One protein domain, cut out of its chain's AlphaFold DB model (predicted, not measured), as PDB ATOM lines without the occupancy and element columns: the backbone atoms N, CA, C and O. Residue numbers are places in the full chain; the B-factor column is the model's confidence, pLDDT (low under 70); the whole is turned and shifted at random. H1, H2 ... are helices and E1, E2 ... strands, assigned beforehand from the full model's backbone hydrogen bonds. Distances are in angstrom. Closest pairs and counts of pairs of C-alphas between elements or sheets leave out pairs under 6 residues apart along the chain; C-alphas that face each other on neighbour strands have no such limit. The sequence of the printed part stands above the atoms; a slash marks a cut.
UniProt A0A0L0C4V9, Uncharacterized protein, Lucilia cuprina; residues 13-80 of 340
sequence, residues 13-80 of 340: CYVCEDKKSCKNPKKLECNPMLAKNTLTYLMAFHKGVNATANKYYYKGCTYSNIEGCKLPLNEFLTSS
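Overview. This is residues 13 to 80 of the 340 residues of an uncharacterized protein of Lucilia cuprina (UniProt A0A0L0C4V9). With little regular structure, this flat domain has one long helix, H1, a small strand hairpin, E1 and E2, near its first end, and a long loop, residues 47 to 74, that folds back toward the hairpin and returns to short H2 near the helix's far end. The printed part has 68 residues; E1, E2, H1 and H2 follow in that order, the sheet E1 - E2 is antiparallel, and the class is mixed, with only 26 residues in named elements. It is compact, radius of gyration of the C-alphas 12.5 A, spanning 36 by 29 by 15 A.

Arrangement. E1, residues 13 to 15, and E2, residues 26 to 29, form an antiparallel hairpin at 132 degrees; N 15 and O 26 are 2.8 A apart, within hydrogen-bond range. H1, residues 32 to 46, is apart from E1. H2, residues 75 to 78, is close to H1 but not clearly touching; their closest C-alphas, His 46 and Leu 77, are 7.4 A apart. In H1 every O i to N i+4 pair is within hydrogen-bond range; H2 is too short for one.

Along the chain. E1 begins at C-alpha 13 (42.405, 6.112, 52.854) and E2 measures 9.9 A. H1 measures 20.9 A; H2 ends at C-alpha 78 (43.065, 30.799, 38.453).

Size, cuts and confidence. The printed part has no cut. The link H1 to H2 is long, 28 residues. Residues 46 to 54 and 72 to 80 have pLDDT under 70.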
ATOM      1  N   CYS A  13      42.424   4.649  52.824       88.44
ATOM      2  CA  CYS A  13      42.405   6.112  52.854       88.44
ATOM      3  C   CYS A  13      41.103   6.645  53.454       88.44
ATOM      4  O   CYS A  13      40.036   6.042  53.345       88.44
ATOM      5  N   TYR A  14      41.176   7.835  54.043       90.56
ATOM      6  CA  TYR A  14      39.985   8.594  54.415       90.56
ATOM      7  C   TYR A  14      39.351   9.243  53.175       90.56
ATOM      8  O   TYR A  14      40.049   9.874  52.384       90.56
ATOM      9  N   VAL A  15      38.035   9.119  53.005       90.31
ATOM     10  CA  VAL A  15      37.287   9.610  51.840       90.31
ATOM     11  C   VAL A  15      36.154  10.534  52.275       90.31
ATOM     12  O   VAL A  15      35.411  10.232  53.216       90.31
ATOM     13  N   CYS A  16      36.032  11.672  51.595       90.88
ATOM     14  CA  CYS A  16      34.953  12.643  51.772       90.88
ATOM     15  C   CYS A  16      34.859  13.586  50.564       90.88
ATOM     16  O   CYS A  16      35.855  13.817  49.879       90.88
ATOM     17  N   GLU A  17      33.677  14.152  50.328       85.19
ATOM     18  CA  GLU A  17      33.376  14.928  49.111       85.19
ATOM     19  C   GLU A  17      32.981  16.382  49.390       85.19
ATOM     20  O   GLU A  17      32.876  17.198  48.473       85.19
ATOM     21  N   ASP A  18      32.739  16.711  50.657       83.56
ATOM     22  CA  ASP A  18      32.262  18.016  51.077       83.56
ATOM     23  C   ASP A  18      32.692  18.335  52.516       83.56
ATOM     24  O   ASP A  18      33.164  17.495  53.285       83.56
ATOM     25  N   LYS A  19      32.489  19.589  52.928       82.75
ATOM     26  CA  LYS A  19      32.873  20.072  54.260       82.75
ATOM     27  C   LYS A  19      32.235  19.281  55.411       82.75
ATOM     28  O   LYS A  19      32.859  19.158  56.464       82.75
ATOM     29  N   LYS A  20      30.986  18.826  55.272       86.56
ATOM     30  CA  LYS A  20      30.251  18.081  56.305       86.56
ATOM     31  C   LYS A  20      30.779  16.651  56.384       86.56
ATOM     32  O   LYS A  20      31.082  16.207  57.489       86.56
ATOM     33  N   SER A  21      30.959  15.977  55.249       86.81
ATOM     34  CA  SER A  21      31.526  14.623  55.204       86.81
ATOM     35  C   SER A  21      32.999  14.590  55.628       86.81
ATOM     36  O   SER A  21      33.412  13.667  56.322       86.81
ATOM     37  N   CYS A  22      33.784  15.635  55.350       85.06
ATOM     38  CA  CYS A  22      35.186  15.709  55.770       85.06
ATOM     39  C   CYS A  22      35.401  16.003  57.264       85.06
ATOM     40  O   CYS A  22      36.542  15.958  57.721       85.06
ATOM     41  N   LYS A  23      34.344  16.293  58.040       87.44
ATOM     42  CA  LYS A  23      34.443  16.330  59.512       87.44
ATOM     43  C   LYS A  23      34.586  14.931  60.107       87.44
ATOM     44  O   LYS A  23      35.299  14.778  61.087       87.44
ATOM     45  N   ASN A  24      33.923  13.947  59.498       88.56
ATOM     46  CA  ASN A  24      33.936  12.541  59.898       88.56
ATOM     47  C   ASN A  24      34.153  11.678  58.641       88.56
ATOM     48  O   ASN A  24      33.204  11.047  58.163       88.56
ATOM     49  N   PRO A  25      35.357  11.714  58.037       90.56
ATOM     50  CA  PRO A  25      35.597  11.041  56.769       90.56
ATOM     51  C   PRO A  25      35.541   9.520  56.937       90.56
ATOM     52  O   PRO A  25      35.949   8.978  57.966       90.56
ATOM     53  N   LYS A  26      35.062   8.819  55.908       91.50
ATOM     54  CA  LYS A  26      34.970   7.354  55.928       91.50
ATOM     55  C   LYS A  26      36.320   6.754  55.570       91.50
ATOM     56  O   LYS A  26      36.909   7.156  54.574       91.50
ATOM     57  N   LYS A  27      36.802   5.792  56.350       92.94
ATOM     58  CA  LYS A  27      37.989   5.013  55.989       92.94
ATOM     59  C   LYS A  27      37.563   3.924  55.006       92.94
ATOM     60  O   LYS A  27      36.680   3.136  55.332       92.94
ATOM     61  N   LEU A  28      38.122   3.937  53.802       90.81
ATOM     62  CA  LEU A  28      37.805   2.996  52.731       90.81
ATOM     63  C   LEU A  28      39.094   2.416  52.149       90.81
ATOM     64  O   LEU A  28      40.110   3.106  52.054       90.81
ATOM     65  N   GLU A  29      39.028   1.160  51.728       91.19
ATOM     66  CA  GLU A  29      40.091   0.504  50.974       91.19
ATOM     67  C   GLU A  29      40.181   1.096  49.560       91.19
ATOM     68  O   GLU A  29      39.181   1.228  48.843       91.19
ATOM     69  N   CYS A  30      41.387   1.484  49.150       86.62
ATOM     70  CA  CYS A  30      41.648   2.019  47.827       86.62
ATOM     71  C   CYS A  30      41.535   0.913  46.780       86.62
ATOM     72  O   CYS A  30      42.340  -0.011  46.732       86.62
ATOM     73  N   ASN A  31      40.567   1.068  45.882       87.94
ATOM     74  CA  ASN A  31      40.385   0.212  44.717       87.94
ATOM     75  C   ASN A  31      40.308   1.059  43.427       87.94
ATOM     76  O   ASN A  31      40.151   2.287  43.496       87.94
ATOM     77  N   PRO A  32      40.401   0.440  42.234       82.06
ATOM     78  CA  PRO A  32      40.384   1.172  40.967       82.06
ATOM     79  C   PRO A  32      39.131   2.035  40.755       82.06
ATOM     80  O   PRO A  32      39.219   3.102  40.151       82.06
ATOM     81  N   MET A  33      37.972   1.611  41.267       82.19
ATOM     82  CA  MET A  33      36.723   2.369  41.152       82.19
ATOM     83  C   MET A  33      36.773   3.653  41.991       82.19
ATOM     84  O   MET A  33      36.430   4.728  41.500       82.19
ATOM     85  N   LEU A  34      37.272   3.568  43.225       82.94
ATOM     86  CA  LEU A  34      37.439   4.715  44.115       82.94
ATOM     87  C   LEU A  34      38.479   5.713  43.575       82.94
ATOM     88  O   LEU A  34      38.260   6.927  43.632       82.94
ATOM     89  N   ALA A  35      39.569   5.214  42.982       82.38
ATOM     90  CA  ALA A  35      40.575   6.044  42.319       82.38
ATOM     91  C   ALA A  35      40.007   6.784  41.095       82.38
ATOM     92  O   ALA A  35      40.231   7.984  40.922       82.38
ATOM     93  N   LYS A  36      39.202   6.099  40.276       79.94
ATOM     94  CA  LYS A  36      38.515   6.695  39.122       79.94
ATOM     95  C   LYS A  36      37.511   7.775  39.531       79.94
ATOM     96  O   LYS A  36      37.459   8.831  38.896       79.94
ATOM     97  N   ASN A  37      36.733   7.537  40.587       83.00
ATOM     98  CA  ASN A  37      35.773   8.515  41.105       83.00
ATOM     99  C   ASN A  37      36.491   9.760  41.635       83.00
ATOM    100  O   ASN A  37      36.104  10.879  41.308       83.00
ATOM    101  N   THR A  38      37.595   9.561  42.359       84.81
ATOM    102  CA  THR A  38      38.455  10.649  42.838       84.81
ATOM    103  C   THR A  38      39.005  11.487  41.695       84.81
ATOM    104  O   THR A  38      38.885  12.712  41.708       84.81
ATOM    105  N   LEU A  39      39.550  10.843  40.664       81.06
ATOM    106  CA  LEU A  39      40.066  11.545  39.496       81.06
ATOM    107  C   LEU A  39      38.964  12.330  38.773       81.06
ATOM    108  O   LEU A  39      39.181  13.466  38.357       81.06
ATOM    109  N   THR A  40      37.771  11.744  38.658       81.62
ATOM    110  CA  THR A  40      36.608  12.386  38.033       81.62
ATOM    111  C   THR A  40      36.175  13.621  38.819       81.62
ATOM    112  O   THR A  40      35.944  14.670  38.219       81.62
ATOM    113  N   TYR A  41      36.127  13.526  40.151       82.19
ATOM    114  CA  TYR A  41      35.817  14.655  41.023       82.19
ATOM    115  C   TYR A  41      36.859  15.766  40.879       82.19
ATOM    116  O   TYR A  41      36.493  16.918  40.660       82.19
ATOM    117  N   LEU A  42      38.154  15.428  40.926       78.56
ATOM    118  CA  LEU A  42      39.237  16.392  40.721       78.56
ATOM    119  C   LEU A  42      39.107  17.074  39.353       78.56
ATOM    120  O   LEU A  42      39.126  18.295  39.267       78.56
ATOM    121  N   MET A  43      38.871  16.328  38.276       75.50
ATOM    122  CA  MET A  43      38.678  16.927  36.953       75.50
ATOM    123  C   MET A  43      37.429  17.815  36.869       75.50
ATOM    124  O   MET A  43      37.474  18.860  36.222       75.50
ATOM    125  N   ALA A  44      36.317  17.430  37.498       72.88
ATOM    126  CA  ALA A  44      35.093  18.232  37.530       72.88
ATOM    127  C   ALA A  44      35.282  19.526  38.336       72.88
ATOM    128  O   ALA A  44      34.856  20.596  37.896       72.88
ATOM    129  N   PHE A  45      35.988  19.435  39.467       72.75
ATOM    130  CA  PHE A  45      36.388  20.579  40.276       72.75
ATOM    131  C   PHE A  45      37.253  21.538  39.462       72.75
ATOM    132  O   PHE A  45      36.922  22.714  39.341       72.75
ATOM    133  N   HIS A  46      38.290  21.018  38.802       68.25
ATOM    134  CA  HIS A  46      39.166  21.807  37.943       68.25
ATOM    135  C   HIS A  46      38.427  22.410  36.743       68.25
ATOM    136  O   HIS A  46      38.836  23.456  36.263       68.25
ATOM    137  N   LYS A  47      37.321  21.824  36.269       66.56
ATOM    138  CA  LYS A  47      36.498  22.391  35.187       66.56
ATOM    139  C   LYS A  47      35.567  23.527  35.635       66.56
ATOM    140  O   LYS A  47      34.954  24.144  34.771       66.56
ATOM    141  N   GLY A  48      35.486  23.842  36.930       61.53
ATOM    142  CA  GLY A  48      34.709  24.979  37.443       61.53
ATOM    143  C   GLY A  48      33.194  24.750  37.475       61.53
ATOM    144  O   GLY A  48      32.429  25.707  37.467       61.53
ATOM    145  N   VAL A  49      32.742  23.492  37.514       52.75
ATOM    146  CA  VAL A  49      31.332  23.121  37.269       52.75
ATOM    147  C   VAL A  49      30.366  23.536  38.398       52.75
ATOM    148  O   VAL A  49      29.160  23.419  38.235       52.75
ATOM    149  N   ASN A  50      30.834  24.062  39.534       51.50
ATOM    150  CA  ASN A  50      29.937  24.489  40.618       51.50
ATOM    151  C   ASN A  50      30.625  25.470  41.574       51.50
ATOM    152  O   ASN A  50      30.903  25.097  42.702       51.50
ATOM    153  N   ALA A  51      30.943  26.697  41.150       53.16
ATOM    154  CA  ALA A  51      31.729  27.672  41.928       53.16
ATOM    155  C   ALA A  51      30.915  28.537  42.924       53.16
ATOM    156  O   ALA A  51      31.310  29.656  43.239       53.16
ATOM    157  N   THR A  52      29.764  28.068  43.414       55.50
ATOM    158  CA  THR A  52      28.912  28.843  44.342       55.50
ATOM    159  C   THR A  52      29.286  28.692  45.822       55.50
ATOM    160  O   THR A  52      28.747  29.413  46.659       55.50
ATOM    161  N   ALA A  53      30.205  27.787  46.182       58.72
ATOM    162  CA  ALA A  53      30.645  27.592  47.562       58.72
ATOM    163  C   ALA A  53      32.022  28.226  47.820       58.72
ATOM    164  O   ALA A  53      32.972  28.029  47.074       58.72
ATOM    165  N   ASN A  54      32.169  28.926  48.948       66.25
ATOM    166  CA  ASN A  54      33.412  29.633  49.285       66.25
ATOM    167  C   ASN A  54      34.593  28.709  49.656       66.25
ATOM    168  O   ASN A  54      35.720  29.189  49.753       66.25
ATOM    169  N   LYS A  55      34.355  27.415  49.938       73.81
ATOM    170  CA  LYS A  55      35.393  26.427  50.304       73.81
ATOM    171  C   LYS A  55      34.973  25.009  49.918       73.81
ATOM    172  O   LYS A  55      33.890  24.572  50.307       73.81
ATOM    173  N   TYR A  56      35.877  24.274  49.275       76.50
ATOM    174  CA  TYR A  56      35.704  22.865  48.919       76.50
ATOM    175  C   TYR A  56      36.688  22.010  49.705       76.50
ATOM    176  O   TYR A  56      37.815  22.426  49.968       76.50
ATOM    177  N   TYR A  57      36.241  20.824  50.101       82.31
ATOM    178  CA  TYR A  57      37.047  19.852  50.825       82.31
ATOM    179  C   TYR A  57      36.828  18.501  50.171       82.31
ATOM    180  O   TYR A  57      35.685  18.081  50.023       82.31
ATOM    181  N   TYR A  58      37.916  17.839  49.796       86.94
ATOM    182  CA  TYR A  58      37.868  16.525  49.179       86.94
ATOM    183  C   TYR A  58      39.018  15.664  49.705       86.94
ATOM    184  O   TYR A  58      40.145  16.146  49.836       86.94
ATOM    185  N   LYS A  59      38.741  14.392  50.002       89.81
ATOM    186  CA  LYS A  59      39.749  13.363  50.294       89.81
ATOM    187  C   LYS A  59      39.379  12.100  49.520       89.81
ATOM    188  O   LYS A  59      38.211  11.725  49.498       89.81
ATOM    189  N   GLY A  60      40.362  11.440  48.917       89.12
ATOM    190  CA  GLY A  60      40.148  10.229  48.127       89.12
ATOM    191  C   GLY A  60      41.452   9.499  47.818       89.12
ATOM    192  O   GLY A  60      42.525   9.923  48.250       89.12
ATOM    193  N   CYS A  61      41.351   8.405  47.068       89.19
ATOM    194  CA  CYS A  61      42.499   7.647  46.568       89.19
ATOM    195  C   CYS A  61      42.821   8.088  45.140       89.19
ATOM    196  O   CYS A  61      41.916   8.368  44.368       89.19
ATOM    197  N   THR A  62      44.085   8.082  44.736       85.56
ATOM    198  CA  THR A  62      44.459   8.298  43.331       85.56
ATOM    199  C   THR A  62      45.414   7.209  42.870       85.56
ATOM    200  O   THR A  62      46.020   6.519  43.690       85.56
ATOM    201  N   TYR A  63      45.543   7.044  41.556       80.56
ATOM    202  CA  TYR A  63      46.552   6.164  40.984       80.56
ATOM    203  C   TYR A  63      47.954   6.680  41.322       80.56
ATOM    204  O   TYR A  63      48.194   7.890  41.347       80.56
ATOM    205  N   SER A  64      48.890   5.762  41.567       77.56
ATOM    206  CA  SER A  64      50.262   6.087  41.972       77.56
ATOM    207  C   SER A  64      50.992   6.957  40.945       77.56
ATOM    208  O   SER A  64      51.782   7.814  41.329       77.56
ATOM    209  N   ASN A  65      50.689   6.796  39.657       76.44
ATOM    210  CA  ASN A  65      51.250   7.578  38.554       76.44
ATOM    211  C   ASN A  65      50.596   8.961  38.355       76.44
ATOM    212  O   ASN A  65      50.999   9.684  37.448       76.44
ATOM    213  N   ILE A  66      49.601   9.336  39.166       74.19
ATOM    214  CA  ILE A  66      48.934  10.639  39.081       74.19
ATOM    215  C   ILE A  66      49.367  11.519  40.253       74.19
ATOM    216  O   ILE A  66      49.099  11.226  41.420       74.19
ATOM    217  N   GLU A  67      49.976  12.657  39.932       81.44
ATOM    218  CA  GLU A  67      50.223  13.737  40.884       81.44
ATOM    219  C   GLU A  67      48.986  14.638  40.957       81.44
ATOM    220  O   GLU A  67      48.870  15.629  40.237       81.44
ATOM    221  N   GLY A  68      48.030  14.280  41.820       73.75
ATOM    222  CA  GLY A  68      46.747  14.982  41.936       73.75
ATOM    223  C   GLY A  68      46.909  16.477  42.234       73.75
ATOM    224  O   GLY A  68      46.150  17.295  41.720       73.75
ATOM    225  N   CYS A  69      47.952  16.841  42.985       77.88
ATOM    226  CA  CYS A  69      48.274  18.233  43.304       77.88
ATOM    227  C   CYS A  69      48.860  19.042  42.140       77.88
ATOM    228  O   CYS A  69      48.910  20.264  42.237       77.88
ATOM    229  N   LYS A  70      49.312  18.393  41.059       76.44
ATOM    230  CA  LYS A  70      49.868  19.063  39.871       76.44
ATOM    231  C   LYS A  70      48.906  19.074  38.684       76.44
ATOM    232  O   LYS A  70      49.301  19.444  37.579       76.44
ATOM    233  N   LEU A  71      47.651  18.664  38.878       71.50
ATOM    234  CA  LEU A  71      46.653  18.743  37.817       71.50
ATOM    235  C   LEU A  71      46.424  20.216  37.428       71.50
ATOM    236  O   LEU A  71      46.260  21.059  38.312       71.50
ATOM    237  N   PRO A  72      46.411  20.552  36.124       61.72
ATOM    238  CA  PRO A  72      46.256  21.930  35.676       61.72
ATOM    239  C   PRO A  72      44.895  22.479  36.118       61.72
ATOM    240  O   PRO A  72      43.850  21.873  35.868       61.72
ATOM    241  N   LEU A  73      44.895  23.618  36.809       62.47
ATOM    242  CA  LEU A  73      43.680  24.381  37.091       62.47
ATOM    243  C   LEU A  73      43.162  25.000  35.788       62.47
ATOM    244  O   LEU A  73      43.948  25.419  34.941       62.47
ATOM    245  N   ASN A  74      41.841  25.059  35.617       58.09
ATOM    246  CA  ASN A  74      41.247  25.842  34.537       58.09
ATOM    247  C   ASN A  74      41.579  27.328  34.736       58.09
ATOM    248  O   ASN A  74      41.523  27.839  35.855       58.09
ATOM    249  N   GLU A  75      41.863  28.007  33.630       48.88
ATOM    250  CA  GLU A  75      42.167  29.436  33.527       48.88
ATOM    251  C   GLU A  75      41.086  30.318  34.199       48.88
ATOM    252  O   GLU A  75      41.375  31.367  34.777       48.88
ATOM    253  N   PHE A  76      39.834  29.840  34.218       45.16
ATOM    254  CA  PHE A  76      38.715  30.501  34.900       45.16
ATOM    255  C   PHE A  76      38.779  30.410  36.436       45.16
ATOM    256  O   PHE A  76      38.318  31.306  37.136       45.16
ATOM    257  N   LEU A  77      39.357  29.336  36.985       51.72
ATOM    258  CA  LEU A  77      39.555  29.196  38.431       51.72
ATOM    259  C   LEU A  77      40.791  29.961  38.893       51.72
ATOM    260  O   LEU A  77      40.772  30.504  39.990       51.72
ATOM    261  N   THR A  78      41.837  30.075  38.072       53.19
ATOM    262  CA  THR A  78      43.065  30.799  38.453       53.19
ATOM    263  C   THR A  78      42.846  32.281  38.761       53.19
ATOM    264  O   THR A  78      43.609  32.840  39.538       53.19
ATOM    265  N   SER A  79      41.794  32.912  38.229       46.47
ATOM    266  CA  SER A  79      41.451  34.307  38.549       46.47
ATOM    267  C   SER A  79      40.633  34.473  39.839       46.47
ATOM    268  O   SER A  79      40.622  35.560  40.409       46.47
ATOM    269  N   SER A  80      39.960  33.415  40.312       49.72
ATOM    270  CA  SER A  80      39.023  33.460  41.455       49.72
ATOM    271  C   SER A  80      39.473  32.621  42.662       49.72
ATOM    272  O   SER A  80      38.924  32.741  43.759       49.72
TER     273      SER A  80